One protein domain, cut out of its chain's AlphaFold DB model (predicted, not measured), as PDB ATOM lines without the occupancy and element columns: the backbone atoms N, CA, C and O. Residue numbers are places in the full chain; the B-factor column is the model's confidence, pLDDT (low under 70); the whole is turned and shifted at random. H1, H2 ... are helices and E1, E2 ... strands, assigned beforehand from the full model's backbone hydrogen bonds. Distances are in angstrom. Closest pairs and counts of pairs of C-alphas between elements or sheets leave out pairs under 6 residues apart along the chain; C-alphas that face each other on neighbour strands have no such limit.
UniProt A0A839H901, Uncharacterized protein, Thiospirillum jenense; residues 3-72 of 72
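AT A GLANCE: This is residues 3 to 72 of the 72 residues of an uncharacterized protein of Thiospirillum jenense (UniProt A0A839H901). A small head, built of a three-stranded sheet with H1 over one face and H2 set crosswise to H1, has the long helix H3 as an arm; residues 57 to 72, of which 57 to 70 belong to H3, stick out from it. The 70 printed residues include three named strands and three named helices in the order E1 H1 E2 E3 H2 H3; the sheet runs E1 E3 E2, antiparallel, and the class is mixed. The whole is loose, with a radius of gyration of the C-alphas of 14.8 A, and elongated, spanning 52 by 27 by 18 A.

HOW THE PARTS SIT: Start at edge strand E1, residues 3 to 5, antiparallel to inner strand E3, residues 28 to 32, at 147 degrees, with N 5 and O 29 2.8 A apart. E3 forms a hairpin with E2, residues 20 to 25, at 154 degrees; look at N 30 and O 23, 2.8 A. H1, residues 8 to 16, is on the sheet over E3, height 8.5 A, and runs along it at 21 degrees on the local plane; their closest C-alphas are those of Ala 11 and Phe 29, 6.7 A. E1, H1 and E2 make a split strand-helix-strand unit, two strands running the same way with E3 between them, its crossover right-handed. H2, residues 39 to 47, only just touches H1, with 3 pairs of C-alphas within 8 A, the closest Leu 10 and Tyr 46, 6.5 A; they are about perpendicular, 89 degrees. H3, residues 50 to 70, touches H1 with residues 51 to 55 alone, the closest C-alphas Gly 9 and Asp 55, 6.7 A. In H1, H2 and H3 every O i to N i+4 pair is within hydrogen-bond range.

IN THESE COORDINATES: Find C-alpha 3 at (215.437, 202.253, 94.361), where E1 begins; E2 spans 14.8 A and E3 13.6 A. From C-alpha 50 at (215.047, 215.214, 113.117), H3 runs 30.4 A to C-alpha 70 at (205.915, 240.109, 98.159).

THE WHOLE: The farthest C-alphas, Asp 35 and Arg 72, are 52.5 A apart. The printed part has no cut and no long link; residues 71 to 72 are under pLDDT 70.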
ATOM      1  N   ALA A   3     216.705 201.643  93.954       96.00
ATOM      2  CA  ALA A   3     215.437 202.253  94.361       96.00
ATOM      3  C   ALA A   3     215.307 203.688  93.847       96.00
ATOM      4  O   ALA A   3     216.268 204.456  93.907       96.00
ATOM      5  N   LYS A   4     214.116 204.060  93.364       96.25
ATOM      6  CA  LYS A   4     213.802 205.427  92.928       96.25
ATOM      7  C   LYS A   4     213.066 206.174  94.042       96.25
ATOM      8  O   LYS A   4     211.959 205.794  94.399       96.25
ATOM      9  N   ILE A   5     213.647 207.277  94.502       96.12
ATOM     10  CA  ILE A   5     213.092 208.177  95.518       96.12
ATOM     11  C   ILE A   5     212.737 209.509  94.856       96.12
ATOM     12  O   ILE A   5     213.586 210.138  94.235       96.12
ATOM     13  N   GLN A   6     211.487 209.961  94.969       95.25
ATOM     14  CA  GLN A   6     211.038 211.215  94.340       95.25
ATOM     15  C   GLN A   6     211.105 212.426  95.274       95.25
ATOM     16  O   GLN A   6     211.331 213.544  94.820       95.25
ATOM     17  N   ASN A   7     210.916 212.214  96.577       93.25
ATOM     18  CA  ASN A   7     210.963 213.279  97.568       93.25
ATOM     19  C   ASN A   7     212.423 213.676  97.852       93.25
ATOM     20  O   ASN A   7     213.242 212.831  98.210       93.25
ATOM     21  N   ILE A   8     212.746 214.963  97.701       93.25
ATOM     22  CA  ILE A   8     214.113 215.470  97.884       93.25
ATOM     23  C   ILE A   8     214.606 215.362  99.334       93.25
ATOM     24  O   ILE A   8     215.766 215.019  99.548       93.25
ATOM     25  N   GLY A   9     213.735 215.587 100.321       93.81
ATOM     26  CA  GLY A   9     214.064 215.438 101.739       93.81
ATOM     27  C   GLY A   9     214.376 213.984 102.089       93.81
ATOM     28  O   GLY A   9     215.387 213.693 102.726       93.81
ATOM     29  N   LEU A  10     213.593 213.047 101.550       94.62
ATOM     30  CA  LEU A  10     213.857 211.619 101.707       94.62
ATOM     31  C   LEU A  10     215.143 211.171 100.995       94.62
ATOM     32  O   LEU A  10     215.900 210.362 101.529       94.62
ATOM     33  N   ALA A  11     215.428 211.712  99.809       95.69
ATOM     34  CA  ALA A  11     216.680 211.451  99.101       95.69
ATOM     35  C   ALA A  11     217.895 211.977  99.887       95.69
ATOM     36  O   ALA A  11     218.919 211.297  99.985       95.69
ATOM     37  N   ALA A  12     217.777 213.163 100.493       95.06
ATOM     38  CA  ALA A  12     218.798 213.704 101.384       95.06
ATOM     39  C   ALA A  12     218.982 212.816 102.623       95.06
ATOM     40  O   ALA A  12     220.114 212.483 102.973       95.06
ATOM     41  N   TYR A  13     217.886 212.359 103.231       95.62
ATOM     42  CA  TYR A  13     217.920 211.427 104.355       95.62
ATOM     43  C   TYR A  13     218.630 210.114 103.995       95.62
ATOM     44  O   TYR A  13     219.545 209.694 104.704       95.62
ATOM     45  N   ALA A  14     218.308 209.514 102.845       95.44
ATOM     46  CA  ALA A  14     218.990 208.317 102.357       95.44
ATOM     47  C   ALA A  14     220.503 208.550 102.178       95.44
ATOM     48  O   ALA A  14     221.322 207.710 102.556       95.44
ATOM     49  N   LYS A  15     220.897 209.722 101.664       95.88
ATOM     50  CA  LYS A  15     222.307 210.094 101.512       95.88
ATOM     51  C   LYS A  15     223.023 210.256 102.858       95.88
ATOM     52  O   LYS A  15     224.151 209.785 102.987       95.88
ATOM     53  N   LEU A  16     222.378 210.869 103.856       94.50
ATOM     54  CA  LEU A  16     222.907 211.018 105.222       94.50
ATOM     55  C   LEU A  16     223.098 209.669 105.924       94.50
ATOM     56  O   LEU A  16     224.036 209.501 106.697       94.50
ATOM     57  N   ARG A  17     222.247 208.688 105.609       93.06
ATOM     58  CA  ARG A  17     222.362 207.296 106.071       93.06
ATOM     59  C   ARG A  17     223.450 206.498 105.341       93.06
ATOM     60  O   ARG A  17     223.658 205.330 105.652       93.06
ATOM     61  N   GLY A  18     224.159 207.119 104.399       95.62
ATOM     62  CA  GLY A  18     225.279 206.514 103.678       95.62
ATOM     63  C   GLY A  18     224.886 205.763 102.408       95.62
ATOM     64  O   GLY A  18     225.755 205.163 101.774       95.62
ATOM     65  N   HIS A  19     223.619 205.810 101.982       96.69
ATOM     66  CA  HIS A  19     223.213 205.168 100.734       96.69
ATOM     67  C   HIS A  19     223.806 205.895  99.522       96.69
ATOM     68  O   HIS A  19     223.866 207.131  99.439       96.69
ATOM     69  N   ARG A  20     224.275 205.115  98.546       97.62
ATOM     70  CA  ARG A  20     224.958 205.654  97.371       97.62
ATOM     71  C   ARG A  20     223.934 206.101  96.333       97.62
ATOM     72  O   ARG A  20     223.263 205.280  95.726       97.62
ATOM     73  N   LEU A  21     223.875 207.404  96.070       97.81
ATOM     74  CA  LEU A  21     223.192 207.942  94.890       97.81
ATOM     75  C   LEU A  21     223.894 207.444  93.615       97.81
ATOM     76  O   LEU A  21     225.104 207.627  93.468       97.81
ATOM     77  N   ILE A  22     223.134 206.817  92.722       98.00
ATOM     78  CA  ILE A  22     223.588 206.304  91.425       98.00
ATOM     79  C   ILE A  22     223.307 207.329  90.324       98.00
ATOM     80  O   ILE A  22     224.177 207.580  89.495       98.00
ATOM     81  N   GLU A  23     222.103 207.901  90.307       97.56
ATOM     82  CA  GLU A  23     221.616 208.726  89.197       97.56
ATOM     83  C   GLU A  23     220.611 209.777  89.685       97.56
ATOM     84  O   GLU A  23     219.841 209.534  90.619       97.56
ATOM     85  N   VAL A  24     220.609 210.942  89.038       97.06
ATOM     86  CA  VAL A  24     219.602 211.996  89.220       97.06
ATOM     87  C   VAL A  24     218.734 212.037  87.969       97.06
ATOM     88  O   VAL A  24     219.250 212.149  86.861       97.06
ATOM     89  N   LEU A  25     217.421 211.953  88.157       95.44
ATOM     90  CA  LEU A  25     216.412 212.010  87.105       95.44
ATOM     91  C   LEU A  25     215.654 213.340  87.196       95.44
ATOM     92  O   LEU A  25     215.624 213.971  88.250       95.44
ATOM     93  N   GLU A  26     214.958 213.724  86.124       93.44
ATOM     94  CA  GLU A  26     214.105 214.927  86.101       93.44
ATOM     95  C   GLU A  26     213.094 214.954  87.267       93.44
ATOM     96  O   GLU A  26     212.844 215.995  87.874       93.44
ATOM     97  N   HIS A  27     212.561 213.782  87.631       91.75
ATOM     98  CA  HIS A  27     211.604 213.608  88.726       91.75
ATOM     99  C   HIS A  27     212.011 212.476  89.676       91.75
ATOM    100  O   HIS A  27     211.270 211.501  89.872       91.75
ATOM    101  N   GLY A  28     213.214 212.584  90.240       96.00
ATOM    102  CA  GLY A  28     213.648 211.769  91.372       96.00
ATOM    103  C   GLY A  28     215.124 211.391  91.349       96.00
ATOM    104  O   GLY A  28     215.909 211.860  90.535       96.00
ATOM    105  N   PHE A  29     215.486 210.502  92.259       97.69
ATOM    106  CA  PHE A  29     216.851 210.107  92.567       97.69
ATOM    107  C   PHE A  29     216.917 208.586  92.644       97.69
ATOM    108  O   PHE A  29     216.060 207.965  93.271       97.69
ATOM    109  N   VAL A  30     217.915 207.974  92.016       97.94
ATOM    110  CA  VAL A  30     218.108 206.521  92.059       97.94
ATOM    111  C   VAL A  30     219.248 206.200  93.007       97.94
ATOM    112  O   VAL A  30     220.374 206.643  92.785       97.94
ATOM    113  N   PHE A  31     218.973 205.412  94.039       98.19
ATOM    114  CA  PHE A  31     219.955 204.983  95.031       98.19
ATOM    115  C   PHE A  31     220.260 203.491  94.921       98.19
ATOM    116  O   PHE A  31     219.403 202.692  94.541       98.19
ATOM    117  N   ASP A  32     221.492 203.141  95.280       97.75
ATOM    118  CA  ASP A  32     221.896 201.778  95.597       97.75
ATOM    119  C   ASP A  32     221.501 201.482  97.044       97.75
ATOM    120  O   ASP A  32     222.032 202.090  97.982       97.75
ATOM    121  N   MET A  33     220.532 200.591  97.206       95.88
ATOM    122  CA  MET A  33     219.932 200.237  98.485       95.88
ATOM    123  C   MET A  33     220.204 198.767  98.821       95.88
ATOM    124  O   MET A  33     220.369 197.955  97.906       95.88
ATOM    125  N   PRO A  34     220.220 198.399 100.111       94.19
ATOM    126  CA  PRO A  34     220.234 197.002 100.543       94.19
ATOM    127  C   PRO A  34     219.105 196.179  99.909       94.19
ATOM    128  O   PRO A  34     218.070 196.728  99.538       94.19
ATOM    129  N   ASP A  35     219.285 194.867  99.771       93.00
ATOM    130  CA  ASP A  35     218.284 194.005  99.120       93.00
ATOM    131  C   ASP A  35     217.004 193.812  99.953       93.00
ATOM    132  O   ASP A  35     215.961 193.470  99.403       93.00
ATOM    133  N   ASP A  36     217.056 194.084 101.257       91.94
ATOM    134  CA  ASP A  36     215.917 194.124 102.181       91.94
ATOM    135  C   ASP A  36     215.251 195.512 102.262       91.94
ATOM    136  O   ASP A  36     214.405 195.764 103.122       91.94
ATOM    137  N   TYR A  37     215.615 196.429 101.362       91.94
ATOM    138  CA  TYR A  37     215.070 197.777 101.342       91.94
ATOM    139  C   TYR A  37     213.544 197.796 101.173       91.94
ATOM    140  O   TYR A  37     212.987 197.306 100.190       91.94
ATOM    141  N   CYS A  38     212.875 198.477 102.105       93.25
ATOM    142  CA  CYS A  38     211.453 198.779 102.047       93.25
ATOM    143  C   CYS A  38     211.235 200.297 102.065       93.25
ATOM    144  O   CYS A  38     211.530 200.968 103.056       93.25
ATOM    145  N   GLN A  39     210.672 200.833 100.977       91.50
ATOM    146  CA  GLN A  39     210.357 202.260 100.843       91.50
ATOM    147  C   GLN A  39     209.474 202.752 101.993       91.50
ATOM    148  O   GLN A  39     209.791 203.754 102.622       91.50
ATOM    149  N   GLN A  40     208.417 202.006 102.322       94.75
ATOM    150  CA  GLN A  40     207.452 202.408 103.344       94.75
ATOM    151  C   GLN A  40     208.083 202.487 104.742       94.75
ATOM    152  O   GLN A  40     207.759 203.384 105.515       94.75
ATOM    153  N   ALA A  41     209.018 201.586 105.061       93.75
ATOM    154  CA  ALA A  41     209.769 201.654 106.312       93.75
ATOM    155  C   ALA A  41     210.662 202.905 106.354       93.75
ATOM    156  O   ALA A  41     210.661 203.632 107.345       93.75
ATOM    157  N   MET A  42     211.356 203.205 105.252       92.88
ATOM    158  CA  MET A  42     212.201 204.396 105.148       92.88
ATOM    159  C   MET A  42     211.399 205.701 105.217       92.88
ATOM    160  O   MET A  42     211.860 206.662 105.830       92.88
ATOM    161  N   ASP A  43     210.198 205.733 104.641       94.12
ATOM    162  CA  ASP A  43     209.286 206.875 104.737       94.12
ATOM    163  C   ASP A  43     208.895 207.144 106.196       94.12
ATOM    164  O   ASP A  43     208.931 208.288 106.651       94.12
ATOM    165  N   ILE A  44     208.566 206.087 106.948       95.88
ATOM    166  CA  ILE A  44     208.221 206.176 108.374       95.88
ATOM    167  C   ILE A  44     209.430 206.630 109.195       95.88
ATOM    168  O   ILE A  44     209.292 207.497 110.060       95.88
ATOM    169  N   GLU A  45     210.617 206.077 108.937       94.88
ATOM    170  CA  GLU A  45     211.847 206.503 109.610       94.88
ATOM    171  C   GLU A  45     212.140 207.981 109.355       94.88
ATOM    172  O   GLU A  45     212.403 208.730 110.297       94.88
ATOM    173  N   TYR A  46     212.053 208.417 108.097       95.06
ATOM    174  CA  TYR A  46     212.267 209.810 107.734       95.06
ATOM    175  C   TYR A  46     211.255 210.722 108.418       95.06
ATOM    176  O   TYR A  46     211.669 211.686 109.062       95.06
ATOM    177  N   ALA A  47     209.961 210.399 108.348       95.19
ATOM    178  CA  ALA A  47     208.895 211.194 108.951       95.19
ATOM    179  C   ALA A  47     209.091 211.408 110.462       95.19
ATOM    180  O   ALA A  47     208.766 212.477 110.973       95.19
ATOM    181  N   ASN A  48     209.669 210.425 111.159       95.38
ATOM    182  CA  ASN A  48     209.960 210.495 112.592       95.38
ATOM    183  C   ASN A  48     211.366 211.033 112.923       95.38
ATOM    184  O   ASN A  48     211.728 211.129 114.095       95.38
ATOM    185  N   SER A  49     212.179 211.368 111.919       93.81
ATOM    186  CA  SER A  49     213.550 211.837 112.115       93.81
ATOM    187  C   SER A  49     213.634 213.351 112.334       93.81
ATOM    188  O   SER A  49     212.853 214.135 111.786       93.81
ATOM    189  N   GLU A  50     214.683 213.791 113.031       93.69
ATOM    190  CA  GLU A  50     215.047 215.214 113.117       93.69
ATOM    191  C   GLU A  50     215.349 215.831 111.739       93.69
ATOM    192  O   GLU A  50     215.233 217.041 111.568       93.69
ATOM    193  N   SER A  51     215.679 215.015 110.726       92.62
ATOM    194  CA  SER A  51     215.887 215.505 109.356       92.62
ATOM    195  C   SER A  51     214.589 216.027 108.736       92.62
ATOM    196  O   SER A  51     214.601 217.089 108.122       92.62
ATOM    197  N   CYS A  52     213.467 215.329 108.942       93.12
ATOM    198  CA  CYS A  52     212.154 215.778 108.471       93.12
ATOM    199  C   CYS A  52     211.687 217.037 109.211       93.12
ATOM    200  O   CYS A  52     211.192 217.982 108.592       93.12
ATOM    201  N   ARG A  53     211.908 217.094 110.534       93.31
ATOM    202  CA  ARG A  53     211.628 218.303 111.327       93.31
ATOM    203  C   ARG A  53     212.433 219.491 110.804       93.31
ATOM    204  O   ARG A  53     211.867 220.548 110.562       93.31
ATOM    205  N   HIS A  54     213.727 219.301 110.555       92.44
ATOM    206  CA  HIS A  54     214.583 220.352 110.012       92.44
ATOM    207  C   HIS A  54     214.144 220.814 108.613       92.44
ATOM    208  O   HIS A  54     214.023 222.015 108.389       92.44
ATOM    209  N   ASP A  55     213.860 219.887 107.692       90.81
ATOM    210  CA  ASP A  55     213.371 220.201 106.339       90.81
ATOM    211  C   ASP A  55     212.064 221.013 106.379       90.81
ATOM    212  O   ASP A  55     211.907 222.009 105.667       90.81
ATOM    213  N   THR A  56     211.166 220.644 107.297       92.00
ATOM    214  CA  THR A  56     209.904 221.352 107.543       92.00
ATOM    215  C   THR A  56     210.149 222.785 108.021       92.00
ATOM    216  O   THR A  56     209.615 223.728 107.437       92.00
ATOM    217  N   GLU A  57     211.000 222.978 109.032       95.06
ATOM    218  CA  GLU A  57     211.315 224.315 109.556       95.06
ATOM    219  C   GLU A  57     212.016 225.204 108.518       95.06
ATOM    220  O   GLU A  57     211.695 226.388 108.386       95.06
ATOM    221  N   VAL A  58     212.925 224.643 107.715       92.50
ATOM    222  CA  VAL A  58     213.571 225.367 106.608       92.50
ATOM    223  C   VAL A  58     212.538 225.826 105.576       92.50
ATOM    224  O   VAL A  58     212.583 226.977 105.128       92.50
ATOM    225  N   CYS A  59     211.592 224.959 105.205       91.00
ATOM    226  CA  CYS A  59     210.518 225.316 104.279       91.00
ATOM    227  C   CYS A  59     209.627 226.430 104.846       91.00
ATOM    228  O   CYS A  59     209.395 227.420 104.149       91.00
ATOM    229  N   ASN A  60     209.225 226.326 106.117       93.38
ATOM    230  CA  ASN A  60     208.420 227.341 106.801       93.38
ATOM    231  C   ASN A  60     209.109 228.713 106.790       93.38
ATOM    232  O   ASN A  60     208.510 229.719 106.406       93.38
ATOM    233  N   LEU A  61     210.395 228.765 107.153       94.31
ATOM    234  CA  LEU A  61     211.173 230.007 107.165       94.31
ATOM    235  C   LEU A  61     211.315 230.619 105.765       94.31
ATOM    236  O   LEU A  61     211.209 231.839 105.605       94.31
ATOM    237  N   ARG A  62     211.522 229.787 104.738       93.19
ATOM    238  CA  ARG A  62     211.586 230.239 103.341       93.19
ATOM    239  C   ARG A  62     210.266 230.857 102.895       93.19
ATOM    240  O   ARG A  62     210.277 231.875 102.203       93.19
ATOM    241  N   ASP A  63     209.144 230.258 103.270       92.56
ATOM    242  CA  ASP A  63     207.828 230.754 102.878       92.56
ATOM    243  C   ASP A  63     207.493 232.071 103.592       92.56
ATOM    244  O   ASP A  63     207.077 233.022 102.930       92.56
ATOM    245  N   ILE A  64     207.841 232.210 104.877       92.38
ATOM    246  CA  ILE A  64     207.777 233.499 105.590       92.38
ATOM    247  C   ILE A  64     208.617 234.564 104.869       92.38
ATOM    248  O   ILE A  64     208.147 235.679 104.621       92.38
ATOM    249  N   GLN A  65     209.856 234.236 104.482       93.06
ATOM    250  CA  GLN A  65     210.730 235.169 103.767       93.06
ATOM    251  C   GLN A  65     210.130 235.609 102.422       93.06
ATOM    252  O   GLN A  65     210.262 236.777 102.042       93.06
ATOM    253  N   ARG A  66     209.473 234.696 101.697       91.31
ATOM    254  CA  ARG A  66     208.776 235.004 100.439       91.31
ATOM    255  C   ARG A  66     207.620 235.969 100.668       91.31
ATOM    256  O   ARG A  66     207.559 236.974  99.966       91.31
ATOM    257  N   THR A  67     206.777 235.720 101.671       90.62
ATOM    258  CA  THR A  67     205.651 236.602 102.015       90.62
ATOM    259  C   THR A  67     206.121 238.020 102.336       90.62
ATOM    260  O   THR A  67     205.582 238.988 101.802       90.62
ATOM    261  N   VAL A  68     207.182 238.165 103.137       89.31
ATOM    262  CA  VAL A  68     207.745 239.487 103.471       89.31
ATOM    263  C   VAL A  68     208.251 240.224 102.225       89.31
ATOM    264  O   VAL A  68     208.114 241.443 102.139       89.31
ATOM    265  N   ARG A  69     208.826 239.509 101.249       85.19
ATOM    266  CA  ARG A  69     209.307 240.104  99.992       85.19
ATOM    267  C   ARG A  69     208.179 240.514  99.050       85.19
ATOM    268  O   ARG A  69     208.342 241.511  98.367       85.19
ATOM    269  N   SER A  70     207.070 239.776  99.009       80.00
ATOM    270  CA  SER A  70     205.915 240.109  98.159       80.00
ATOM    271  C   SER A  70     205.067 241.272  98.682       80.00
ATOM    272  O   SER A  70     204.248 241.802  97.942       80.00
ATOM    273  N   CYS A  71     205.228 241.652  99.953       64.62
ATOM    274  CA  CYS A  71     204.530 242.788 100.565       64.62
ATOM    275  C   CYS A  71     205.311 244.116 100.473       64.62
ATOM    276  O   CYS A  71     204.882 245.104 101.067       64.62
ATOM    277  N   ARG A  72     206.458 244.133  99.783       53.75
ATOM    278  CA  ARG A  72     207.239 245.334  99.454       53.75
ATOM    279  C   ARG A  72     207.122 245.635  97.970       53.75
ATOM    280  O   ARG A  72     207.132 246.839  97.646       53.75
TER     281      ARG A  72